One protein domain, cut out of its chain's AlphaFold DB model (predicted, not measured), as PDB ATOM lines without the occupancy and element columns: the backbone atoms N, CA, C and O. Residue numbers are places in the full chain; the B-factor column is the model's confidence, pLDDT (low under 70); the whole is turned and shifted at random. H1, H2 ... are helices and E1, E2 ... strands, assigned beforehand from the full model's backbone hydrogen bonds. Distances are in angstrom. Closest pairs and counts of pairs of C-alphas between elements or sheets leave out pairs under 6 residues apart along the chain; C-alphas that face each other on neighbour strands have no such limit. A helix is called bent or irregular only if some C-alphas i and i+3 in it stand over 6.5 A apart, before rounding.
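AT A GLANCE: This is residues 140 to 316 of the 492 residues of the protein "N-acetyltransferase domain-containing protein" of Dentipellis fragilis (UniProt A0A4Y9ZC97). A strongly twisted sheet of five strands is the middle layer, with H5 and H6 covering one face and the helical hairpin of H1 and H2 packing on the other. H4 packs on H1, while H3 and E6 lie far from the middle. The 177 printed residues hold six named helices and six named strands, in the order E1 H1 H2 H3 H4 E2 E3 E4 H5 E5 H6 E6, and the class is mixed, helices and strands. The sheet runs E1 E2 E3 E4 E5, mixed. The whole is compact, with a radius of gyration of the C-alphas of 15.9 A and spans of 46 by 40 by 35 A.

IN THESE COORDINATES: Find C-alpha 140 at (4.192, -58.000, -70.508), where E1, residues 140 to 145, begins. Its sheet goes on with E2, residues 215 to 222, 22.7 A; E3, 230 to 237, 21.2 A; E4, 247 to 250; and E5, 285 to 289. Then look for H5, residues 260 to 277, 25.3 A; H6, 290 to 304, 20.7 A; H1, 148 to 161, 18.3 A; H2, 167 to 177; H3, 179 to 184; and H4, 191 to 201. E6, residues 314 to 316, ends at (-6.166, -55.387, -99.366). H1 is irregular, C-alphas 154 and 157 being 8.2 A apart, and H5 only just, with 6.8 A from C-alpha 262 to 265.

HOW THE PARTS SIT: E1 and E2 are antiparallel; look for N 143 and O 218, 2.9 A. E2 E3 E4 form a meander, each strand the antiparallel neighbour of the one before, in two hairpins: see N 217 and O 235, 2.9 A, and N 236 and O 248, 2.9 A. E5 is parallel to E4, with N 249 and O 287 at 2.9 A within hydrogen-bond range. E4, H5, E5 are a strand-helix-strand unit, parallel neighbours with a helix between, its crossover right-handed. The domain has three layers, helices on both faces: H5, height 9.0 A, and H6, 10.4 A, on one, H1, 9.3 A, and H2, 10.5 A, on the other. H5 and H6 touch at C-alphas 267 and 296, 6.2 A. H1 touches H2 at C-alphas 148 and 173, 4.9 A, and H4 at C-alphas 154 and 194, 5.5 A. Every O i to N i+4 pair is within range in H3, H4 and H6; H1 has 8 of 10, H2 6 of 7, H5 12 of 14.

THE WHOLE: The C-alphas farthest apart, Thr 184 and Ala 310, are 47.0 A apart. The printed part has no cut; H4 to E2 is the long link. pLDDT is under 70 at residues 178 to 190, 192 and 200 to 212.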
ATOM      1  N   THR A 140       4.996 -58.613 -69.459       91.12
ATOM      2  CA  THR A 140       4.192 -58.000 -70.508       91.12
ATOM      3  C   THR A 140       3.194 -57.102 -69.808       91.12
ATOM      4  O   THR A 140       2.514 -57.542 -68.884       91.12
ATOM      5  N   PHE A 141       3.148 -55.838 -70.197       92.12
ATOM      6  CA  PHE A 141       2.297 -54.842 -69.563       92.12
ATOM      7  C   PHE A 141       1.700 -53.913 -70.611       92.12
ATOM      8  O   PHE A 141       2.190 -53.820 -71.736       92.12
ATOM      9  N   ILE A 142       0.623 -53.244 -70.228       94.38
ATOM     10  CA  ILE A 142      -0.139 -52.338 -71.077       94.38
ATOM     11  C   ILE A 142      -0.063 -50.922 -70.509       94.38
ATOM     12  O   ILE A 142       0.043 -50.743 -69.295       94.38
ATOM     13  N   VAL A 143      -0.080 -49.927 -71.388       94.19
ATOM     14  CA  VAL A 143      -0.146 -48.510 -71.034       94.19
ATOM     15  C   VAL A 143      -1.284 -47.872 -71.824       94.19
ATOM     16  O   VAL A 143      -1.450 -48.138 -73.017       94.19
ATOM     17  N   TYR A 144      -2.087 -47.072 -71.131       93.62
ATOM     18  CA  TYR A 144      -3.182 -46.293 -71.695       93.62
ATOM     19  C   TYR A 144      -2.713 -44.859 -71.953       93.62
ATOM     20  O   TYR A 144      -2.001 -44.295 -71.126       93.62
ATOM     21  N   HIS A 145      -3.125 -44.288 -73.084       92.56
ATOM     22  CA  HIS A 145      -2.832 -42.911 -73.470       92.56
ATOM     23  C   HIS A 145      -4.132 -42.220 -73.896       92.56
ATOM     24  O   HIS A 145      -4.728 -42.596 -74.908       92.56
ATOM     25  N   ASP A 146      -4.554 -41.199 -73.155       90.25
ATOM     26  CA  ASP A 146      -5.748 -40.381 -73.426       90.25
ATOM     27  C   ASP A 146      -5.504 -39.248 -74.437       90.25
ATOM     28  O   ASP A 146      -6.449 -38.628 -74.927       90.25
ATOM     29  N   THR A 147      -4.241 -38.969 -74.771       89.69
ATOM     30  CA  THR A 147      -3.864 -37.932 -75.733       89.69
ATOM     31  C   THR A 147      -2.840 -38.427 -76.749       89.69
ATOM     32  O   THR A 147      -1.961 -39.243 -76.465       89.69
ATOM     33  N   ALA A 148      -2.911 -37.864 -77.959       91.00
ATOM     34  CA  ALA A 148      -1.954 -38.161 -79.021       91.00
ATOM     35  C   ALA A 148      -0.518 -37.740 -78.650       91.00
ATOM     36  O   ALA A 148       0.439 -38.384 -79.075       91.00
ATOM     37  N   ALA A 149      -0.361 -36.675 -77.856       87.88
ATOM     38  CA  ALA A 149       0.938 -36.195 -77.392       87.88
ATOM     39  C   ALA A 149       1.604 -37.175 -76.412       87.88
ATOM     40  O   ALA A 149       2.803 -37.431 -76.535       87.88
ATOM     41  N   ASP A 150       0.835 -37.758 -75.493       88.31
ATOM     42  CA  ASP A 150       1.334 -38.766 -74.556       88.31
ATOM     43  C   ASP A 150       1.710 -40.074 -75.278       88.31
ATOM     44  O   ASP A 150       2.846 -40.545 -75.178       88.31
ATOM     45  N   PHE A 151       0.815 -40.577 -76.137       93.12
ATOM     46  CA  PHE A 151       1.080 -41.742 -76.989       93.12
ATOM     47  C   PHE A 151       2.370 -41.585 -77.813       93.12
ATOM     48  O   PHE A 151       3.193 -42.504 -77.874       93.12
ATOM     49  N   LEU A 152       2.580 -40.420 -78.437       91.31
ATOM     50  CA  LEU A 152       3.789 -40.155 -79.217       91.31
ATOM     51  C   LEU A 152       5.033 -40.013 -78.327       91.31
ATOM     52  O   LEU A 152       6.078 -40.550 -78.690       91.31
ATOM     53  N   SER A 153       4.934 -39.371 -77.160       85.75
ATOM     54  CA  SER A 153       6.037 -39.272 -76.184       85.75
ATOM     55  C   SER A 153       6.542 -40.645 -75.724       85.75
ATOM     56  O   SER A 153       7.740 -40.818 -75.499       85.75
ATOM     57  N   ALA A 154       5.651 -41.635 -75.641       88.69
ATOM     58  CA  ALA A 154       6.004 -43.010 -75.306       88.69
ATOM     59  C   ALA A 154       6.551 -43.817 -76.500       88.69
ATOM     60  O   ALA A 154       7.433 -44.653 -76.324       88.69
ATOM     61  N   THR A 155       6.029 -43.618 -77.718       93.44
ATOM     62  CA  THR A 155       6.220 -44.580 -78.828       93.44
ATOM     63  C   THR A 155       7.005 -44.073 -80.038       93.44
ATOM     64  O   THR A 155       7.439 -44.890 -80.859       93.44
ATOM     65  N   PHE A 156       7.216 -42.760 -80.182       90.81
ATOM     66  CA  PHE A 156       7.738 -42.171 -81.421       90.81
ATOM     67  C   PHE A 156       9.083 -42.745 -81.907       90.81
ATOM     68  O   PHE A 156       9.196 -42.951 -83.117       90.81
ATOM     69  N   PRO A 157      10.080 -43.086 -81.057       90.12
ATOM     70  CA  PRO A 157      11.304 -43.749 -81.516       90.12
ATOM     71  C   PRO A 157      11.040 -45.031 -82.307       90.12
ATOM     72  O   PRO A 157      11.616 -45.224 -83.378       90.12
ATOM     73  N   THR A 158      10.133 -45.883 -81.824       95.19
ATOM     74  CA  THR A 158       9.760 -47.129 -82.503       95.19
ATOM     75  C   THR A 158       8.899 -46.849 -83.730       95.19
ATOM     76  O   THR A 158       9.199 -47.363 -84.804       95.19
ATOM     77  N   LEU A 159       7.884 -45.981 -83.627       95.56
ATOM     78  CA  LEU A 159       7.046 -45.630 -84.782       95.56
ATOM     79  C   LEU A 159       7.867 -45.019 -85.927       95.56
ATOM     80  O   LEU A 159       7.598 -45.313 -87.083       95.56
ATOM     81  N   ARG A 160       8.900 -44.223 -85.627       92.31
ATOM     82  CA  ARG A 160       9.814 -43.631 -86.617       92.31
ATOM     83  C   ARG A 160      10.794 -44.645 -87.214       92.31
ATOM     84  O   ARG A 160      11.145 -44.521 -88.385       92.31
ATOM     85  N   LYS A 161      11.237 -45.649 -86.448       94.19
ATOM     86  CA  LYS A 161      12.040 -46.773 -86.976       94.19
ATOM     87  C   LYS A 161      11.230 -47.622 -87.968       94.19
ATOM     88  O   LYS A 161      11.792 -48.102 -88.945       94.19
ATOM     89  N   HIS A 162       9.917 -47.732 -87.758       95.56
ATOM     90  CA  HIS A 162       8.982 -48.507 -88.582       95.56
ATOM     91  C   HIS A 162       7.974 -47.622 -89.350       95.56
ATOM     92  O   HIS A 162       6.836 -48.029 -89.567       95.56
ATOM     93  N   GLU A 163       8.372 -46.408 -89.757       94.62
ATOM     94  CA  GLU A 163       7.466 -45.320 -90.190       94.62
ATOM     95  C   GLU A 163       6.492 -45.687 -91.323       94.62
ATOM     96  O   GLU A 163       5.393 -45.138 -91.405       94.62
ATOM     97  N   GLU A 164       6.878 -46.633 -92.179       94.69
ATOM     98  CA  GLU A 164       6.053 -47.129 -93.280       94.69
ATOM     99  C   GLU A 164       4.867 -47.954 -92.765       94.69
ATOM    100  O   GLU A 164       3.725 -47.507 -92.893       94.69
ATOM    101  N   SER A 165       5.100 -49.102 -92.117       94.75
ATOM    102  CA  SER A 165       4.003 -49.925 -91.579       94.75
ATOM    103  C   SER A 165       3.263 -49.225 -90.431       94.75
ATOM    104  O   SER A 165       2.048 -49.370 -90.294       94.75
ATOM    105  N   ALA A 166       3.964 -48.399 -89.646       96.56
ATOM    106  CA  ALA A 166       3.388 -47.605 -88.562       96.56
ATOM    107  C   ALA A 166       2.484 -46.460 -89.048       96.56
ATOM    108  O   ALA A 166       1.772 -45.878 -88.227       96.56
ATOM    109  N   ASN A 167       2.485 -46.118 -90.345       95.62
ATOM    110  CA  ASN A 167       1.775 -44.954 -90.886       95.62
ATOM    111  C   ASN A 167       0.296 -44.901 -90.473       95.62
ATOM    112  O   ASN A 167      -0.222 -43.814 -90.218       95.62
ATOM    113  N   ILE A 168      -0.361 -46.062 -90.365       94.69
ATOM    114  CA  ILE A 168      -1.767 -46.160 -89.968       94.69
ATOM    115  C   ILE A 168      -2.017 -45.593 -88.560       94.69
ATOM    116  O   ILE A 168      -2.917 -44.779 -88.404       94.69
ATOM    117  N   VAL A 169      -1.189 -45.911 -87.558       96.62
ATOM    118  CA  VAL A 169      -1.339 -45.377 -86.187       96.62
ATOM    119  C   VAL A 169      -0.630 -44.030 -85.999       96.62
ATOM    120  O   VAL A 169      -1.182 -43.114 -85.388       96.62
ATOM    121  N   LEU A 170       0.566 -43.871 -86.576       95.81
ATOM    122  CA  LEU A 170       1.409 -42.682 -86.429       95.81
ATOM    123  C   LEU A 170       0.758 -41.439 -87.049       95.81
ATOM    124  O   LEU A 170       0.711 -40.386 -86.415       95.81
ATOM    125  N   ALA A 171       0.232 -41.542 -88.273       92.94
ATOM    126  CA  ALA A 171      -0.329 -40.379 -88.955       92.94
ATOM    127  C   ALA A 171      -1.638 -39.893 -88.313       92.94
ATOM    128  O   ALA A 171      -1.897 -38.691 -88.323       92.94
ATOM    129  N   HIS A 172      -2.446 -40.785 -87.722       92.69
ATOM    130  CA  HIS A 172      -3.637 -40.377 -86.968       92.69
ATOM    131  C   HIS A 172      -3.268 -39.612 -85.688       92.69
ATOM    132  O   HIS A 172      -3.861 -38.567 -85.427       92.69
ATOM    133  N   ALA A 173      -2.242 -40.047 -84.950       93.19
ATOM    134  CA  ALA A 173      -1.743 -39.307 -83.791       93.19
ATOM    135  C   ALA A 173      -1.147 -37.936 -84.179       93.19
ATOM    136  O   ALA A 173      -1.526 -36.916 -83.605       93.19
ATOM    137  N   LEU A 174      -0.296 -37.875 -85.212       90.88
ATOM    138  CA  LEU A 174       0.262 -36.607 -85.713       90.88
ATOM    139  C   LEU A 174      -0.831 -35.628 -86.188       90.88
ATOM    140  O   LEU A 174      -0.736 -34.426 -85.940       90.88
ATOM    141  N   LYS A 175      -1.899 -36.133 -86.823       88.12
ATOM    142  CA  LYS A 175      -3.062 -35.334 -87.256       88.12
ATOM    143  C   LYS A 175      -3.810 -34.696 -86.076       88.12
ATOM    144  O   LYS A 175      -4.344 -33.601 -86.242       88.12
ATOM    145  N   LEU A 176      -3.848 -35.364 -84.920       87.38
ATOM    146  CA  LEU A 176      -4.533 -34.903 -83.704       87.38
ATOM    147  C   LEU A 176      -3.709 -33.898 -82.884       87.38
ATOM    148  O   LEU A 176      -4.289 -32.988 -82.305       87.38
ATOM    149  N   VAL A 177      -2.377 -34.014 -82.875       82.94
ATOM    150  CA  VAL A 177      -1.482 -33.022 -82.236       82.94
ATOM    151  C   VAL A 177      -1.493 -31.671 -82.967       82.94
ATOM    152  O   VAL A 177      -1.316 -30.622 -82.351       82.94
ATOM    153  N   GLY A 178      -1.750 -31.681 -84.278       69.06
ATOM    154  CA  GLY A 178      -1.855 -30.473 -85.090       69.06
ATOM    155  C   GLY A 178      -0.503 -29.912 -85.547       69.06
ATOM    156  O   GLY A 178       0.558 -30.181 -84.984       69.06
ATOM    157  N   THR A 179      -0.548 -29.119 -86.619       52.59
ATOM    158  CA  THR A 179       0.645 -28.658 -87.353       52.59
ATOM    159  C   THR A 179       1.585 -27.794 -86.514       52.59
ATOM    160  O   THR A 179       2.790 -27.825 -86.730       52.59
ATOM    161  N   GLU A 180       1.053 -27.012 -85.573       44.94
ATOM    162  CA  GLU A 180       1.842 -26.069 -84.777       44.94
ATOM    163  C   GLU A 180       2.695 -26.801 -83.733       44.94
ATOM    164  O   GLU A 180       3.918 -26.700 -83.773       44.94
ATOM    165  N   ALA A 181       2.093 -27.660 -82.902       51.19
ATOM    166  CA  ALA A 181       2.830 -28.466 -81.926       51.19
ATOM    167  C   ALA A 181       3.819 -29.451 -82.586       51.19
ATOM    168  O   ALA A 181       4.932 -29.625 -82.085       51.19
ATOM    169  N   ALA A 182       3.476 -30.010 -83.755       49.50
ATOM    170  CA  ALA A 182       4.387 -30.841 -84.547       49.50
ATOM    171  C   ALA A 182       5.618 -30.082 -85.096       49.50
ATOM    172  O   ALA A 182       6.613 -30.720 -85.440       49.50
ATOM    173  N   LEU A 183       5.564 -28.745 -85.187       40.88
ATOM    174  CA  LEU A 183       6.663 -27.891 -85.656       40.88
ATOM    175  C   LEU A 183       7.413 -27.162 -84.528       40.88
ATOM    176  O   LEU A 183       8.558 -26.770 -84.747       40.88
ATOM    177  N   THR A 184       6.799 -26.949 -83.355       40.00
ATOM    178  CA  THR A 184       7.375 -26.098 -82.291       40.00
ATOM    179  C   THR A 184       7.385 -26.689 -80.878       40.00
ATOM    180  O   THR A 184       8.034 -26.098 -80.017       40.00
ATOM    181  N   GLY A 185       6.706 -27.813 -80.603       42.88
ATOM    182  CA  GLY A 185       6.470 -28.275 -79.222       42.88
ATOM    183  C   GLY A 185       6.745 -29.752 -78.921       42.88
ATOM    184  O   GLY A 185       7.000 -30.095 -77.768       42.88
ATOM    185  N   CYS A 186       6.727 -30.643 -79.913       48.56
ATOM    186  CA  CYS A 186       6.989 -32.059 -79.666       48.56
ATOM    187  C   CYS A 186       8.486 -32.344 -79.463       48.56
ATOM    188  O   CYS A 186       9.210 -32.648 -80.414       48.56
ATOM    189  N   HIS A 187       8.927 -32.342 -78.202       50.75
ATOM    190  CA  HIS A 187      10.125 -33.067 -77.772       50.75
ATOM    191  C   HIS A 187       9.893 -34.573 -77.941       50.75
ATOM    192  O   HIS A 187       9.614 -35.295 -76.986       50.75
ATOM    193  N   PHE A 188       9.987 -35.049 -79.182       56.53
ATOM    194  CA  PHE A 188       9.995 -36.471 -79.474       56.53
ATOM    195  C   PHE A 188      11.271 -37.082 -78.889       56.53
ATOM    196  O   PHE A 188      12.371 -36.929 -79.423       56.53
ATOM    197  N   THR A 189      11.057 -37.727 -77.751       60.44
ATOM    198  CA  THR A 189      11.982 -38.464 -76.894       60.44
ATOM    199  C   THR A 189      12.933 -39.379 -77.664       60.44
ATOM    200  O   THR A 189      12.615 -39.887 -78.737       60.44
ATOM    201  N   ASN A 190      14.119 -39.620 -77.103       67.19
ATOM    202  CA  ASN A 190      15.002 -40.708 -77.530       67.19
ATOM    203  C   ASN A 190      14.691 -42.008 -76.746       67.19
ATOM    204  O   ASN A 190      13.924 -41.992 -75.783       67.19
ATOM    205  N   ASP A 191      15.289 -43.145 -77.129       70.81
ATOM    206  CA  ASP A 191      15.009 -44.449 -76.489       70.81
ATOM    207  C   ASP A 191      15.280 -44.464 -74.959       70.81
ATOM    208  O   ASP A 191      14.641 -45.220 -74.225       70.81
ATOM    209  N   SER A 192      16.199 -43.628 -74.449       67.06
ATOM    210  CA  SER A 192      16.493 -43.523 -73.007       67.06
ATOM    211  C   SER A 192      15.482 -42.659 -72.240       67.06
ATOM    212  O   SER A 192      15.140 -42.975 -71.094       67.06
ATOM    213  N   ASP A 193      14.921 -41.640 -72.892       72.38
ATOM    214  CA  ASP A 193      13.845 -40.821 -72.330       72.38
ATOM    215  C   ASP A 193      12.557 -41.656 -72.205       72.38
ATOM    216  O   ASP A 193      11.890 -41.596 -71.176       72.38
ATOM    217  N   VAL A 194      12.248 -42.512 -73.194       74.38
ATOM    218  CA  VAL A 194      11.092 -43.436 -73.153       74.38
ATOM    219  C   VAL A 194      11.164 -44.377 -71.947       74.38
ATOM    220  O   VAL A 194      10.161 -44.580 -71.263       74.38
ATOM    221  N   ARG A 195      12.348 -44.920 -71.622       74.06
ATOM    222  CA  ARG A 195      12.535 -45.744 -70.412       74.06
ATOM    223  C   ARG A 195      12.238 -44.954 -69.133       74.06
ATOM    224  O   ARG A 195      11.659 -45.511 -68.202       74.06
ATOM    225  N   SER A 196      12.639 -43.686 -69.097       74.44
ATOM    226  CA  SER A 196      12.424 -42.788 -67.957       74.44
ATOM    227  C   SER A 196      10.951 -42.393 -67.818       74.44
ATOM    228  O   SER A 196      10.417 -42.391 -66.715       74.44
ATOM    229  N   TRP A 197      10.263 -42.143 -68.934       77.19
ATOM    230  CA  TRP A 197       8.820 -41.905 -68.970       77.19
ATOM    231  C   TRP A 197       8.042 -43.139 -68.479       77.19
ATOM    232  O   TRP A 197       7.248 -43.041 -67.545       77.19
ATOM    233  N   LEU A 198       8.347 -44.334 -69.003       77.00
ATOM    234  CA  LEU A 198       7.694 -45.592 -68.602       77.00
ATOM    235  C   LEU A 198       7.857 -45.921 -67.107       77.00
ATOM    236  O   LEU A 198       6.976 -46.560 -66.529       77.00
ATOM    237  N   SER A 199       8.966 -45.525 -66.473       73.50
ATOM    238  CA  SER A 199       9.172 -45.754 -65.036       73.50
ATOM    239  C   SER A 199       8.382 -44.786 -64.150       73.50
ATOM    240  O   SER A 199       8.039 -45.153 -63.028       73.50
ATOM    241  N   GLN A 200       8.050 -43.595 -64.655       69.38
ATOM    242  CA  GLN A 200       7.247 -42.586 -63.957       69.38
ATOM    243  C   GLN A 200       5.744 -42.849 -64.136       69.38
ATOM    244  O   GLN A 200       5.005 -42.914 -63.152       69.38
ATOM    245  N   SER A 201       5.296 -43.093 -65.373       63.12
ATOM    246  CA  SER A 201       3.876 -43.274 -65.714       63.12
ATOM    247  C   SER A 201       3.252 -44.558 -65.153       63.12
ATOM    248  O   SER A 201       2.038 -44.625 -64.984       63.12
ATOM    249  N   ARG A 202       4.061 -45.564 -64.784       61.00
ATOM    250  CA  ARG A 202       3.591 -46.808 -64.134       61.00
ATOM    251  C   ARG A 202       2.876 -46.606 -62.790       61.00
ATOM    252  O   ARG A 202       2.220 -47.535 -62.334       61.00
ATOM    253  N   ASN A 203       2.996 -45.428 -62.176       49.62
ATOM    254  CA  ASN A 203       2.334 -45.085 -60.914       49.62
ATOM    255  C   ASN A 203       1.049 -44.250 -61.103       49.62
ATOM    256  O   ASN A 203       0.428 -43.859 -60.115       49.62
ATOM    257  N   GLY A 204       0.644 -43.958 -62.345       48.94
ATOM    258  CA  GLY A 204      -0.623 -43.287 -62.636       48.94
ATOM    259  C   GLY A 204      -1.808 -44.231 -62.432       48.94
ATOM    260  O   GLY A 204      -1.902 -45.260 -63.098       48.94
ATOM    261  N   SER A 205      -2.727 -43.890 -61.525       47.72
ATOM    262  CA  SER A 205      -3.992 -44.626 -61.397       47.72
ATOM    263  C   SER A 205      -4.885 -44.325 -62.607       47.72
ATOM    264  O   SER A 205      -5.004 -43.154 -62.969       47.72
ATOM    265  N   PRO A 206      -5.558 -45.320 -63.216       54.75
ATOM    266  CA  PRO A 206      -6.498 -45.059 -64.299       54.75
ATOM    267  C   PRO A 206      -7.649 -44.183 -63.790       54.75
ATOM    268  O   PRO A 206      -8.331 -44.524 -62.820       54.75
ATOM    269  N   HIS A 207      -7.865 -43.041 -64.441       52.03
ATOM    270  CA  HIS A 207      -9.000 -42.174 -64.154       52.03
ATOM    271  C   HIS A 207     -10.257 -42.760 -64.802       52.03
ATOM    272  O   HIS A 207     -10.447 -42.674 -66.013       52.03
ATOM    273  N   SER A 208     -11.131 -43.360 -63.992       49.66
ATOM    274  CA  SER A 208     -12.375 -43.963 -64.473       49.66
ATOM    275  C   SER A 208     -13.408 -42.894 -64.850       49.66
ATOM    276  O   SER A 208     -14.268 -42.518 -64.052       49.66
ATOM    277  N   SER A 209     -13.345 -42.416 -66.088       54.25
ATOM    278  CA  SER A 209     -14.452 -41.722 -66.744       54.25
ATOM    279  C   SER A 209     -14.666 -42.324 -68.131       54.25
ATOM    280  O   SER A 209     -13.714 -42.789 -68.751       54.25
ATOM    281  N   ALA A 210     -15.910 -42.370 -68.613       57.09
ATOM    282  CA  ALA A 210     -16.194 -42.876 -69.955       57.09
ATOM    283  C   ALA A 210     -15.553 -41.941 -70.997       57.09
ATOM    284  O   ALA A 210     -16.046 -40.834 -71.229       57.09
ATOM    285  N   HIS A 211     -14.442 -42.366 -71.602       63.34
ATOM    286  CA  HIS A 211     -13.698 -41.536 -72.543       63.34
ATOM    287  C   HIS A 211     -14.431 -41.459 -73.888       63.34
ATOM    288  O   HIS A 211     -14.584 -42.448 -74.599       63.34
ATOM    289  N   THR A 212     -14.857 -40.250 -74.253       69.44
ATOM    290  CA  THR A 212     -15.507 -39.937 -75.540       69.44
ATOM    291  C   THR A 212     -14.522 -39.439 -76.609       69.44
ATOM    292  O   THR A 212     -14.913 -39.175 -77.748       69.44
ATOM    293  N   GLY A 213     -13.245 -39.289 -76.245       85.38
ATOM    294  CA  GLY A 213     -12.161 -38.836 -77.117       85.38
ATOM    295  C   GLY A 213     -11.304 -39.977 -77.687       85.38
ATOM    296  O   GLY A 213     -11.441 -41.127 -77.267       85.38
ATOM    297  N   PRO A 214     -10.406 -39.667 -78.638       92.50
ATOM    298  CA  PRO A 214      -9.438 -40.625 -79.166       92.50
ATOM    299  C   PRO A 214      -8.438 -41.071 -78.090       92.50
ATOM    300  O   PRO A 214      -7.916 -40.234 -77.360       92.50
ATOM    301  N   PHE A 215      -8.120 -42.365 -78.041       95.38
ATOM    302  CA  PHE A 215      -7.130 -42.935 -77.122       95.38
ATOM    303  C   PHE A 215      -6.324 -44.074 -77.764       95.38
ATOM    304  O   PHE A 215      -6.687 -44.630 -78.808       95.38
ATOM    305  N   TRP A 216      -5.226 -44.449 -77.108       97.50
ATOM    306  CA  TRP A 216      -4.350 -45.544 -77.520       97.50
ATOM    307  C   TRP A 216      -4.086 -46.500 -76.360       97.50
ATOM    308  O   TRP A 216      -3.956 -46.087 -75.208       97.50
ATOM    309  N   LEU A 217      -3.943 -47.781 -76.687       97.75
ATOM    310  CA  LEU A 217      -3.400 -48.803 -75.798       97.75
ATOM    311  C   LEU A 217      -2.095 -49.319 -76.403       97.75
ATOM    312  O   LEU A 217      -2.058 -49.711 -77.572       97.75
ATOM    313  N   THR A 218      -1.023 -49.336 -75.617       98.06
ATOM    314  CA  THR A 218       0.286 -49.840 -76.048       98.06
ATOM    315  C   THR A 218       0.715 -51.014 -75.180       98.06
ATOM    316  O   THR A 218       0.678 -50.941 -73.955       98.06
ATOM    317  N   VAL A 219       1.105 -52.125 -75.809       97.19
ATOM    318  CA  VAL A 219       1.595 -53.322 -75.107       97.19
ATOM    319  C   VAL A 219       3.106 -53.383 -75.209       97.19
ATOM    320  O   VAL A 219       3.664 -53.210 -76.292       97.19
ATOM    321  N   TRP A 220       3.761 -53.674 -74.091       94.94
ATOM    322  CA  TRP A 220       5.208 -53.647 -73.934       94.94
ATOM    323  C   TRP A 220       5.725 -54.943 -73.321       94.94
ATOM    324  O   TRP A 220       5.144 -55.455 -72.365       94.94
ATOM    325  N   SER A 221       6.873 -55.419 -73.802       92.38
ATOM    326  CA  SER A 221       7.664 -56.460 -73.137       92.38
ATOM    327  C   SER A 221       8.816 -55.859 -72.352       92.38
ATOM    328  O   SER A 221       9.647 -55.150 -72.913       92.38
ATOM    329  N   SER A 222       8.940 -56.233 -71.084       89.19
ATOM    330  CA  SER A 222      10.138 -56.024 -70.271       89.19
ATOM    331  C   SER A 222      10.732 -57.396 -69.909       89.19
ATOM    332  O   SER A 222      10.278 -58.023 -68.946       89.19
ATOM    333  N   PRO A 223      11.710 -57.918 -70.679       79.88
ATOM    334  CA  PRO A 223      12.285 -59.247 -70.438       79.88
ATOM    335  C   PRO A 223      13.197 -59.299 -69.201       79.88
ATOM    336  O   PRO A 223      13.464 -60.375 -68.681       79.88
ATOM    337  N   SER A 224      13.689 -58.150 -68.730       79.56
ATOM    338  CA  SER A 224      14.513 -58.008 -67.525       79.56
ATOM    339  C   SER A 224      14.488 -56.545 -67.063       79.56
ATOM    340  O   SER A 224      14.482 -55.674 -67.935       79.56
ATOM    341  N   PRO A 225      14.546 -56.231 -65.749       75.56
ATOM    342  CA  PRO A 225      14.581 -54.847 -65.246       75.56
ATOM    343  C   PRO A 225      15.717 -53.987 -65.823       75.56
ATOM    344  O   PRO A 225      15.633 -52.757 -65.849       75.56
ATOM    345  N   PHE A 226      16.793 -54.631 -66.283       78.56
ATOM    346  CA  PHE A 226      17.977 -53.971 -66.829       78.56
ATOM    347  C   PHE A 226      17.841 -53.612 -68.317       78.56
ATOM    348  O   PHE A 226      18.475 -52.653 -68.761       78.56
ATOM    349  N   ILE A 227      16.985 -54.323 -69.060       79.62
ATOM    350  CA  ILE A 227      16.746 -54.133 -70.497       79.62
ATOM    351  C   ILE A 227      15.605 -53.121 -70.686       79.62
ATOM    352  O   ILE A 227      14.612 -53.153 -69.964       79.62
ATOM    353  N   ALA A 228      15.742 -52.203 -71.646       82.69
ATOM    354  CA  ALA A 228      14.681 -51.246 -71.958       82.69
ATOM    355  C   ALA A 228      13.422 -51.977 -72.482       82.69
ATOM    356  O   ALA A 228      13.565 -52.883 -73.309       82.69
ATOM    357  N   PRO A 229      12.203 -51.607 -72.043       89.69
ATOM    358  CA  PRO A 229      10.984 -52.224 -72.552       89.69
ATOM    359  C   PRO A 229      10.826 -52.038 -74.065       89.69
ATOM    360  O   PRO A 229      11.079 -50.957 -74.595       89.69
ATOM    361  N   THR A 230      10.364 -53.074 -74.764       92.38
ATOM    362  CA  THR A 230      10.104 -53.025 -76.209       92.38
ATOM    363  C   THR A 230       8.611 -52.951 -76.488       92.38
ATOM    364  O   THR A 230       7.858 -53.799 -76.006       92.38
ATOM    365  N   LEU A 231       8.193 -51.980 -77.302       95.81
ATOM    366  CA  LEU A 231       6.827 -51.880 -77.814       95.81
ATOM    367  C   LEU A 231       6.509 -53.100 -78.692       95.81
ATOM    368  O   LEU A 231       7.251 -53.404 -79.626       95.81
ATOM    369  N   ASP A 232       5.408 -53.781 -78.394       96.81
ATOM    370  CA  ASP A 232       4.965 -55.000 -79.073       96.81
ATOM    371  C   ASP A 232       3.705 -54.779 -79.914       96.81
ATOM    372  O   ASP A 232       3.643 -55.258 -81.045       96.81
ATOM    373  N   LEU A 233       2.702 -54.073 -79.384       98.25
ATOM    374  CA  LEU A 233       1.454 -53.761 -80.088       98.25
ATOM    375  C   LEU A 233       1.014 -52.323 -79.808       98.25
ATOM    376  O   LEU A 233       1.201 -51.814 -78.702       98.25
ATOM    377  N   VAL A 234       0.366 -51.713 -80.797       98.62
ATOM    378  CA  VAL A 234      -0.405 -50.475 -80.652       98.62
ATOM    379  C   VAL A 234      -1.827 -50.741 -81.111       98.62
ATOM    380  O   VAL A 234      -2.037 -51.193 -82.239       98.62
ATOM    381  N   LEU A 235      -2.789 -50.406 -80.259       98.56
ATOM    382  CA  LEU A 235      -4.198 -50.290 -80.601       98.56
ATOM    383  C   LEU A 235      -4.580 -48.809 -80.537       98.56
ATOM    384  O   LEU A 235      -4.368 -48.169 -79.511       98.56
ATOM    385  N   ALA A 236      -5.135 -48.263 -81.619       98.00
ATOM    386  CA  ALA A 236      -5.667 -46.902 -81.652       98.00
ATOM    387  C   ALA A 236      -7.193 -46.937 -81.794       98.00
ATOM    388  O   ALA A 236      -7.717 -47.484 -82.767       98.00
ATOM    389  N   CYS A 237      -7.894 -46.331 -80.836       96.44
ATOM    390  CA  CYS A 237      -9.331 -46.092 -80.880       96.44
ATOM    391  C   CYS A 237      -9.533 -44.595 -81.115       96.44
ATOM    392  O   CYS A 237      -9.365 -43.783 -80.210       96.44
ATOM    393  N   VAL A 238      -9.800 -44.208 -82.362       94.00
ATOM    394  CA  VAL A 238      -9.808 -42.799 -82.779       94.00
ATOM    395  C   VAL A 238     -11.076 -42.450 -83.551       94.00
ATOM    396  O   VAL A 238     -11.776 -43.320 -84.072       94.00
ATOM    397  N   ASN A 239     -11.374 -41.157 -83.628       90.62
ATOM    398  CA  ASN A 239     -12.490 -40.603 -84.380       90.62
ATOM    399  C   ASN A 239     -12.056 -39.350 -85.152       90.62
ATOM    400  O   ASN A 239     -10.930 -38.863 -85.016       90.62
ATOM    401  N   TRP A 240     -12.933 -38.867 -86.029       87.19
ATOM    402  CA  TRP A 240     -12.711 -37.658 -86.815       87.19
ATOM    403  C   TRP A 240     -14.029 -36.909 -87.088       87.19
ATOM    404  O   TRP A 240     -15.081 -37.279 -86.575       87.19
ATOM    405  N   THR A 241     -14.002 -35.864 -87.925       85.50
ATOM    406  CA  THR A 241     -15.154 -35.018 -88.313       85.50
ATOM    407  C   THR A 241     -16.407 -35.805 -88.732       85.50
ATOM    408  O   THR A 241     -17.526 -35.319 -88.584       85.50
ATOM    409  N   LEU A 242     -16.239 -37.021 -89.264       86.88
ATOM    410  CA  LEU A 242     -17.326 -37.898 -89.711       86.88
ATOM    411  C   LEU A 242     -17.605 -39.074 -88.755       86.88
ATOM    412  O   LEU A 242     -18.268 -40.039 -89.137       86.88
ATOM    413  N   GLY A 243     -17.201 -38.950 -87.493       89.25
ATOM    414  CA  GLY A 243     -17.459 -39.921 -86.434       89.25
ATOM    415  C   GLY A 243     -16.303 -40.892 -86.224       89.25
ATOM    416  O   GLY A 243     -15.152 -40.609 -86.558       89.25
ATOM    417  N   ASP A 244     -16.625 -42.023 -85.613       92.00
ATOM    418  CA  ASP A 244     -15.657 -43.031 -85.203       92.00
ATOM    419  C   ASP A 244     -14.967 -43.726 -86.379       92.00
ATOM    420  O   ASP A 244     -15.605 -44.085 -87.366       92.00
ATOM    421  N   TYR A 245     -13.662 -43.957 -86.248       94.31
ATOM    422  CA  TYR A 245     -12.921 -44.867 -87.115       94.31
ATOM    423  C   TYR A 245     -12.906 -46.289 -86.520       94.31
ATOM    424  O   TYR A 245     -13.143 -46.454 -85.309       94.31
ATOM    425  N   PRO A 246     -12.617 -47.316 -87.346       95.38
ATOM    426  CA  PRO A 246     -12.319 -48.660 -86.870       95.38
ATOM    427  C   PRO A 246     -11.207 -48.653 -85.824       95.38
ATOM    428  O   PRO A 246     -10.392 -47.730 -85.752       95.38
ATOM    429  N   ILE A 247     -11.133 -49.724 -85.042       97.62
ATOM    430  CA  ILE A 247      -9.958 -49.963 -84.209       97.62
ATOM    431  C   ILE A 247      -8.767 -50.253 -85.129       97.62
ATOM    432  O   ILE A 247      -8.832 -51.159 -85.957       97.62
ATOM    433  N   PHE A 248      -7.667 -49.518 -84.988       98.06
ATOM    434  CA  PHE A 248      -6.432 -49.807 -85.721       98.06
ATOM    435  C   PHE A 248      -5.492 -50.636 -84.856       98.06
ATOM    436  O   PHE A 248      -5.183 -50.224 -83.740       98.06
ATOM    437  N   LEU A 249      -5.002 -51.763 -85.377       98.06
ATOM    438  CA  LEU A 249      -4.074 -52.652 -84.677       98.06
ATOM    439  C   LEU A 249      -2.773 -52.833 -85.472       98.06
ATOM    440  O   LEU A 249      -2.782 -53.271 -86.623       98.06
ATOM    441  N   TRP A 250      -1.647 -52.503 -84.840       98.19
ATOM    442  CA  TRP A 250      -0.318 -52.500 -85.456       98.19
ATOM    443  C   TRP A 250       0.752 -53.127 -84.545       98.19
ATOM    444  O   TRP A 250       0.616 -53.139 -83.321       98.19
ATOM    445  N   THR A 251       1.837 -53.626 -85.147       97.56
ATOM    446  CA  THR A 251       3.025 -54.154 -84.460       97.56
ATOM    447  C   THR A 251       4.316 -53.741 -85.187       97.56
ATOM    448  O   THR A 251       4.323 -53.717 -86.417       97.56
ATOM    449  N   PRO A 252       5.430 -53.479 -84.476       96.19
ATOM    450  CA  PRO A 252       6.758 -53.379 -85.085       96.19
ATOM    451  C   PRO A 252       7.392 -54.749 -85.388       96.19
ATOM    452  O   PRO A 252       8.465 -54.805 -85.989       96.19
ATOM    453  N   LYS A 253       6.792 -55.868 -84.948       93.56
ATOM    454  CA  LYS A 253       7.321 -57.213 -85.221       93.56
ATOM    455  C   LYS A 253       7.103 -57.593 -86.684       93.56
ATOM    456  O   LYS A 253       5.985 -57.535 -87.182       93.56
ATOM    457  N   HIS A 254       8.155 -58.078 -87.341       89.62
ATOM    458  CA  HIS A 254       8.032 -58.674 -88.670       89.62
ATOM    459  C   HIS A 254       7.048 -59.865 -88.634       89.62
ATOM    460  O   HIS A 254       7.126 -60.657 -87.687       89.62
ATOM    461  N   PRO A 255       6.161 -60.059 -89.636       86.81
ATOM    462  CA  PRO A 255       5.110 -61.081 -89.595       86.81
ATOM    463  C   PRO A 255       5.590 -62.510 -89.288       86.81
ATOM    464  O   PRO A 255       4.889 -63.250 -88.600       86.81
ATOM    465  N   SER A 256       6.801 -62.894 -89.713       85.56
ATOM    466  CA  SER A 256       7.385 -64.214 -89.402       85.56
ATOM    467  C   SER A 256       7.702 -64.442 -87.915       85.56
ATOM    468  O   SER A 256       7.891 -65.583 -87.502       85.56
ATOM    469  N   MET A 257       7.757 -63.381 -87.104       87.81
ATOM    470  CA  MET A 257       7.993 -63.444 -85.655       87.81
ATOM    471  C   MET A 257       6.692 -63.444 -84.835       87.81
ATOM    472  O   MET A 257       6.738 -63.553 -83.609       87.81
ATOM    473  N   VAL A 258       5.532 -63.303 -85.484       90.81
ATOM    474  CA  VAL A 258       4.225 -63.156 -84.829       90.81
ATOM    475  C   VAL A 258       3.551 -64.528 -84.701       90.81
ATOM    476  O   VAL A 258       2.759 -64.939 -85.548       90.81
ATOM    477  N   SER A 259       3.877 -65.261 -83.633       93.19
ATOM    478  CA  SER A 259       3.262 -66.561 -83.322       93.19
ATOM    479  C   SER A 259       1.982 -66.425 -82.486       93.19
ATOM    480  O   SER A 259       1.808 -65.463 -81.738       93.19
ATOM    481  N   SER A 260       1.116 -67.446 -82.512       92.38
ATOM    482  CA  SER A 260      -0.068 -67.517 -81.637       92.38
ATOM    483  C   SER A 260       0.284 -67.453 -80.144       92.38
ATOM    484  O   SER A 260      -0.442 -66.832 -79.375       92.38
ATOM    485  N   SER A 261       1.406 -68.054 -79.728       92.50
ATOM    486  CA  SER A 261       1.886 -68.016 -78.337       92.50
ATOM    487  C   SER A 261       2.420 -66.643 -77.922       92.50
ATOM    488  O   SER A 261       2.332 -66.277 -76.753       92.50
ATOM    489  N   TRP A 262       2.939 -65.857 -78.870       93.94
ATOM    490  CA  TRP A 262       3.318 -64.465 -78.638       93.94
ATOM    491  C   TRP A 262       2.089 -63.542 -78.620       93.94
ATOM    492  O   TRP A 262       2.013 -62.643 -77.780       93.94
ATOM    493  N   LEU A 263       1.109 -63.787 -79.496       95.69
ATOM    494  CA  LEU A 263      -0.121 -62.998 -79.583       95.69
ATOM    495  C   LEU A 263      -1.031 -63.163 -78.366       95.69
ATOM    496  O   LEU A 263      -1.495 -62.151 -77.849       95.69
ATOM    497  N   MET A 264      -1.259 -64.397 -77.904       95.00
ATOM    498  CA  MET A 264      -2.227 -64.724 -76.847       95.00
ATOM    499  C   MET A 264      -2.196 -63.751 -75.651       95.00
ATOM    500  O   MET A 264      -3.167 -63.015 -75.487       95.00
ATOM    501  N   PRO A 265      -1.101 -63.634 -74.867       94.81
ATOM    502  CA  PRO A 265      -1.092 -62.760 -73.689       94.81
ATOM    503  C   PRO A 265      -1.246 -61.270 -74.032       94.81
ATOM    504  O   PRO A 265      -1.759 -60.504 -73.225       94.81
ATOM    505  N   ARG A 266      -0.812 -60.838 -75.222       96.81
ATOM    506  CA  ARG A 266      -0.812 -59.419 -75.625       96.81
ATOM    507  C   ARG A 266      -2.183 -58.963 -76.104       96.81
ATOM    508  O   ARG A 266      -2.610 -57.858 -75.789       96.81
ATOM    509  N   ILE A 267      -2.866 -59.822 -76.856       97.69
ATOM    510  CA  ILE A 267      -4.205 -59.559 -77.374       97.69
ATOM    511  C   ILE A 267      -5.243 -59.695 -76.253       97.69
ATOM    512  O   ILE A 267      -6.129 -58.852 -76.181       97.69
ATOM    513  N   THR A 268      -5.096 -60.655 -75.330       96.69
ATOM    514  CA  THR A 268      -5.935 -60.723 -74.118       96.69
ATOM    515  C   THR A 268      -5.851 -59.426 -73.307       96.69
ATOM    516  O   THR A 268      -6.883 -58.795 -73.094       96.69
ATOM    517  N   LEU A 269      -4.638 -58.950 -72.977       95.81
ATOM    518  CA  LEU A 269      -4.451 -57.677 -72.263       95.81
ATOM    519  C   LEU A 269      -5.092 -56.481 -72.990       95.81
ATOM    520  O   LEU A 269      -5.711 -55.632 -72.346       95.81
ATOM    521  N   LEU A 270      -4.969 -56.408 -74.323       97.50
ATOM    522  CA  LEU A 270      -5.621 -55.365 -75.125       97.50
ATOM    523  C   LEU A 270      -7.146 -55.428 -75.038       97.50
ATOM    524  O   LEU A 270      -7.770 -54.384 -74.892       97.50
ATOM    525  N   ILE A 271      -7.743 -56.618 -75.137       98.12
ATOM    526  CA  ILE A 271      -9.201 -56.790 -75.118       98.12
ATOM    527  C   ILE A 271      -9.768 -56.443 -73.738       98.12
ATOM    528  O   ILE A 271     -10.720 -55.671 -73.658       98.12
ATOM    529  N   GLU A 272      -9.153 -56.940 -72.664       95.62
ATOM    530  CA  GLU A 272      -9.557 -56.647 -71.280       95.62
ATOM    531  C   GLU A 272      -9.531 -55.141 -70.986       95.62
ATOM    532  O   GLU A 272     -10.472 -54.600 -70.409       95.62
ATOM    533  N   ASN A 273      -8.487 -54.439 -71.440       95.44
ATOM    534  CA  ASN A 273      -8.385 -52.991 -71.256       95.44
ATOM    535  C   ASN A 273      -9.329 -52.225 -72.189       95.44
ATOM    536  O   ASN A 273      -9.914 -51.231 -71.776       95.44
ATOM    537  N   LEU A 274      -9.532 -52.677 -73.429       95.88
ATOM    538  CA  LEU A 274     -10.465 -52.025 -74.349       95.88
ATOM    539  C   LEU A 274     -11.903 -52.067 -73.809       95.88
ATOM    540  O   LEU A 274     -12.575 -51.042 -73.816       95.88
ATOM    541  N   LEU A 275     -12.325 -53.213 -73.264       95.69
ATOM    542  CA  LEU A 275     -13.630 -53.394 -72.612       95.69
ATOM    543  C   LEU A 275     -13.799 -52.564 -71.328       95.69
ATOM    544  O   LEU A 275     -14.928 -52.290 -70.930       95.69
ATOM    545  N   TYR A 276     -12.703 -52.154 -70.685       93.38
ATOM    546  CA  TYR A 276     -12.743 -51.244 -69.539       93.38
ATOM    547  C   TYR A 276     -13.013 -49.786 -69.957       93.38
ATOM    548  O   TYR A 276     -13.714 -49.067 -69.248       93.38
ATOM    549  N   TYR A 277     -12.482 -49.344 -71.106       92.38
ATOM    550  CA  TYR A 277     -12.587 -47.945 -71.553       92.38
ATOM    551  C   TYR A 277     -13.771 -47.653 -72.485       92.38
ATOM    552  O   TYR A 277     -14.239 -46.512 -72.505       92.38
ATOM    553  N   VAL A 278     -14.255 -48.629 -73.262       92.81
ATOM    554  CA  VAL A 278     -15.372 -48.443 -74.206       92.81
ATOM    555  C   VAL A 278     -16.381 -49.594 -74.166       92.81
ATOM    556  O   VAL A 278     -15.993 -50.742 -73.947       92.81
ATOM    557  N   PRO A 279     -17.676 -49.325 -74.433       93.44
ATOM    558  CA  PRO A 279     -18.661 -50.383 -74.619       93.44
ATOM    559  C   PRO A 279     -18.290 -51.256 -75.837       93.44
ATOM    560  O   PRO A 279     -17.757 -50.723 -76.819       93.44
ATOM    561  N   PRO A 280     -18.576 -52.572 -75.820       94.62
ATOM    562  CA  PRO A 280     -18.206 -53.489 -76.900       94.62
ATOM    563  C   PRO A 280     -18.660 -53.036 -78.296       94.62
ATOM    564  O   PRO A 280     -17.959 -53.238 -79.287       94.62
ATOM    565  N   GLU A 281     -19.808 -52.367 -78.379       92.81
ATOM    566  CA  GLU A 281     -20.413 -51.867 -79.612       92.81
ATOM    567  C   GLU A 281     -19.576 -50.783 -80.309       92.81
ATOM    568  O   GLU A 281     -19.711 -50.596 -81.521       92.81
ATOM    569  N   ARG A 282     -18.672 -50.104 -79.583       93.38
ATOM    570  CA  ARG A 282     -17.703 -49.158 -80.164       93.38
ATOM    571  C   ARG A 282     -16.711 -49.856 -81.100       93.38
ATOM    572  O   ARG A 282     -16.156 -49.213 -81.996       93.38
ATOM    573  N   VAL A 283     -16.500 -51.159 -80.931       95.31
ATOM    574  CA  VAL A 283     -15.658 -51.992 -81.799       95.31
ATOM    575  C   VAL A 283     -16.514 -52.542 -82.945       95.31
ATOM    576  O   VAL A 283     -16.743 -53.741 -83.064       95.31
ATOM    577  N   PHE A 284     -17.022 -51.648 -83.801       95.19
ATOM    578  CA  PHE A 284     -17.828 -52.034 -84.969       95.19
ATOM    579  C   PHE A 284     -16.992 -52.707 -86.072       95.19
ATOM    580  O   PHE A 284     -17.511 -53.531 -86.825       95.19
ATOM    581  N   SER A 285     -15.699 -52.380 -86.166       96.94
ATOM    582  CA  SER A 285     -14.713 -53.095 -86.979       96.94
ATOM    583  C   SER A 285     -13.285 -52.871 -86.467       96.94
ATOM    584  O   SER A 285     -13.013 -51.961 -85.674       96.94
ATOM    585  N   ILE A 286     -12.366 -53.727 -86.916       97.81
ATOM    586  CA  ILE A 286     -10.927 -53.641 -86.647       97.81
ATOM    587  C   ILE A 286     -10.125 -53.789 -87.944       97.81
ATOM    588  O   ILE A 286     -10.406 -54.676 -88.752       97.81
ATOM    589  N   PHE A 287      -9.108 -52.940 -88.118       97.94
ATOM    590  CA  PHE A 287      -8.214 -52.902 -89.273       97.94
ATOM    591  C   PHE A 287      -6.741 -53.074 -88.884       97.94
ATOM    592  O   PHE A 287      -6.262 -52.486 -87.911       97.94
ATOM    593  N   GLY A 288      -5.991 -53.821 -89.694       97.25
ATOM    594  CA  GLY A 288      -4.552 -54.009 -89.512       97.25
ATOM    595  C   GLY A 288      -3.997 -55.179 -90.322       97.25
ATOM    596  O   GLY A 288      -4.618 -55.645 -91.279       97.25
ATOM    597  N   LEU A 289      -2.822 -55.670 -89.920       95.38
ATOM    598  CA  LEU A 289      -2.207 -56.870 -90.494       95.38
ATOM    599  C   LEU A 289      -3.132 -58.087 -90.312       95.38
ATOM    600  O   LEU A 289      -3.637 -58.334 -89.215       95.38
ATOM    601  N   THR A 290      -3.313 -58.884 -91.370       95.62
ATOM    602  CA  THR A 290      -4.279 -60.000 -91.416       95.62
ATOM    603  C   THR A 290      -4.158 -60.981 -90.242       95.62
ATOM    604  O   THR A 290      -5.178 -61.448 -89.733       95.62
ATOM    605  N   SER A 291      -2.940 -61.307 -89.795       94.50
ATOM    606  CA  SER A 291      -2.717 -62.214 -88.659       94.50
ATOM    607  C   SER A 291      -3.186 -61.611 -87.332       94.50
ATOM    608  O   SER A 291      -3.885 -62.290 -86.579       94.50
ATOM    609  N   LEU A 292      -2.873 -60.336 -87.076       96.25
ATOM    610  CA  LEU A 292      -3.312 -59.606 -85.882       96.25
ATOM    611  C   LEU A 292      -4.837 -59.489 -85.840       96.25
ATOM    612  O   LEU A 292      -5.451 -59.826 -84.833       96.25
ATOM    613  N   VAL A 293      -5.438 -59.063 -86.954       98.00
ATOM    614  CA  VAL A 293      -6.886 -58.848 -87.089       98.00
ATOM    615  C   VAL A 293      -7.654 -60.145 -86.859       98.00
ATOM    616  O   VAL A 293      -8.533 -60.184 -86.005       98.00
ATOM    617  N   LYS A 294      -7.286 -61.242 -87.536       97.50
ATOM    618  CA  LYS A 294      -7.957 -62.539 -87.343       97.50
ATOM    619  C   LYS A 294      -7.833 -63.052 -85.908       97.50
ATOM    620  O   LYS A 294      -8.795 -63.603 -85.376       97.50
ATOM    621  N   TYR A 295      -6.668 -62.879 -85.285       97.88
ATOM    622  CA  TYR A 295      -6.432 -63.356 -83.926       97.88
ATOM    623  C   TYR A 295      -7.189 -62.521 -82.879       97.88
ATOM    624  O   TYR A 295      -7.831 -63.091 -81.997       97.88
ATOM    625  N   PHE A 296      -7.191 -61.190 -83.023       98.50
ATOM    626  CA  PHE A 296      -8.018 -60.291 -82.213       98.50
ATOM    627  C   PHE A 296      -9.501 -60.625 -82.362       98.50
ATOM    628  O   PHE A 296     -10.164 -60.867 -81.362       98.50
ATOM    629  N   SER A 297     -10.026 -60.696 -83.590       98.44
ATOM    630  CA  SER A 297     -11.458 -60.920 -83.822       98.44
ATOM    631  C   SER A 297     -11.942 -62.266 -83.286       98.44
ATOM    632  O   SER A 297     -13.066 -62.346 -82.790       98.44
ATOM    633  N   LYS A 298     -11.094 -63.305 -83.314       98.12
ATOM    634  CA  LYS A 298     -11.378 -64.585 -82.654       98.12
ATOM    635  C   LYS A 298     -11.544 -64.405 -81.138       98.12
ATOM    636  O   LYS A 298     -12.610 -64.720 -80.619       98.12
ATOM    637  N   LEU A 299     -10.528 -63.878 -80.447       98.19
ATOM    638  CA  LEU A 299     -10.575 -63.704 -78.988       98.19
ATOM    639  C   LEU A 299     -11.674 -62.720 -78.552       98.19
ATOM    640  O   LEU A 299     -12.339 -62.945 -77.547       98.19
ATOM    641  N   TRP A 300     -11.921 -61.669 -79.336       98.31
ATOM    642  CA  TRP A 300     -13.015 -60.724 -79.105       98.31
ATOM    643  C   TRP A 300     -14.376 -61.422 -79.153       98.31
ATOM    644  O   TRP A 300     -15.199 -61.212 -78.265       98.31
ATOM    645  N   THR A 301     -14.595 -62.300 -80.137       98.12
ATOM    646  CA  THR A 301     -15.823 -63.107 -80.241       98.12
ATOM    647  C   THR A 301     -15.964 -64.061 -79.052       98.12
ATOM    648  O   THR A 301     -17.047 -64.169 -78.487       98.12
ATOM    649  N   GLU A 302     -14.877 -64.727 -78.644       97.69
ATOM    650  CA  GLU A 302     -14.870 -65.662 -77.506       97.69
ATOM    651  C   GLU A 302     -15.178 -64.970 -76.166       97.69
ATOM    652  O   GLU A 302     -15.874 -65.546 -75.334       97.69
ATOM    653  N   ILE A 303     -14.711 -63.731 -75.970       97.12
ATOM    654  CA  ILE A 303     -14.904 -62.963 -74.729       97.12
ATOM    655  C   ILE A 303     -16.256 -62.228 -74.704       97.12
ATOM    656  O   ILE A 303     -16.924 -62.202 -73.674       97.12
ATOM    657  N   THR A 304     -16.674 -61.620 -75.819       97.12
ATOM    658  CA  THR A 304     -17.859 -60.734 -75.866       97.12
ATOM    659  C   THR A 304     -19.125 -61.403 -76.402       97.12
ATOM    660  O   THR A 304     -20.203 -60.822 -76.318       97.12
ATOM    661  N   SER A 305     -19.017 -62.598 -76.994       97.44
ATOM    662  CA  SER A 305     -20.066 -63.239 -77.811       97.44
ATOM    663  C   SER A 305     -20.516 -62.446 -79.055       97.44
ATOM    664  O   SER A 305     -21.410 -62.895 -79.779       97.44
ATOM    665  N   ILE A 306     -19.890 -61.302 -79.368       97.56
ATOM    666  CA  ILE A 306     -20.186 -60.523 -80.576       97.56
ATOM    667  C   ILE A 306     -19.560 -61.219 -81.779       97.56
ATOM    668  O   ILE A 306     -18.344 -61.361 -81.880       97.56
ATOM    669  N   ARG A 307     -20.409 -61.644 -82.715       97.56
ATOM    670  CA  ARG A 307     -19.984 -62.364 -83.919       97.56
ATOM    671  C   ARG A 307     -19.283 -61.438 -84.910       97.56
ATOM    672  O   ARG A 307     -19.668 -60.282 -85.071       97.56
ATOM    673  N   ILE A 308     -18.312 -61.991 -85.628       97.56
ATOM    674  CA  ILE A 308     -17.720 -61.373 -86.820       97.56
ATOM    675  C   ILE A 308     -18.777 -61.349 -87.941       97.56
ATOM    676  O   ILE A 308     -19.583 -62.276 -88.061       97.56
ATOM    677  N   GLU A 309     -18.777 -60.293 -88.749       95.81
ATOM    678  CA  GLU A 309     -19.544 -60.212 -89.998       95.81
ATOM    679  C   GLU A 309     -19.107 -61.310 -90.987       95.81
ATOM    680  O   GLU A 309     -17.952 -61.741 -90.987       95.81
ATOM    681  N   ALA A 310     -20.032 -61.787 -91.826       93.88
ATOM    682  CA  ALA A 310     -19.789 -62.957 -92.682       93.88
ATOM    683  C   ALA A 310     -18.698 -62.729 -93.746       93.88
ATOM    684  O   ALA A 310     -17.946 -63.646 -94.065       93.88
ATOM    685  N   GLU A 311     -18.607 -61.503 -94.260       93.12
ATOM    686  CA  GLU A 311     -17.609 -61.072 -95.236       93.12
ATOM    687  C   GLU A 311     -16.735 -59.961 -94.630       93.12
ATOM    688  O   GLU A 311     -17.238 -59.131 -93.863       93.12
ATOM    689  N   PRO A 312     -15.431 -59.897 -94.963       94.75
ATOM    690  CA  PRO A 312     -14.579 -58.797 -94.533       94.75
ATOM    691  C   PRO A 312     -15.069 -57.472 -95.130       94.75
ATOM    692  O   PRO A 312     -15.473 -57.407 -96.293       94.75
ATOM    693  N   PHE A 313     -14.965 -56.391 -94.355       94.00
ATOM    694  CA  PHE A 313     -15.296 -55.052 -94.851       94.00
ATOM    695  C   PHE A 313     -14.281 -54.591 -95.902       94.00
ATOM    696  O   PHE A 313     -14.636 -53.932 -96.882       94.00
ATOM    697  N   TYR A 314     -13.021 -55.006 -95.742       94.50
ATOM    698  CA  TYR A 314     -11.953 -54.746 -96.695       94.50
ATOM    699  C   TYR A 314     -10.860 -55.816 -96.601       94.50
ATOM    700  O   TYR A 314     -10.498 -56.248 -95.511       94.50
ATOM    701  N   ALA A 315     -10.301 -56.240 -97.734       96.00
ATOM    702  CA  ALA A 315      -9.151 -57.146 -97.790       96.00
ATOM    703  C   ALA A 315      -8.208 -56.659 -98.894       96.00
ATOM    704  O   ALA A 315      -8.608 -56.602-100.063       96.00
ATOM    705  N   ALA A 316      -7.001 -56.233 -98.522       96.19
ATOM    706  CA  ALA A 316      -6.166 -55.387 -99.366       96.19
ATOM    707  C   ALA A 316      -4.664 -55.599 -99.179       96.19
ATOM    708  O   ALA A 316      -4.179 -55.806 -98.071       96.19
TER     709      ALA A 316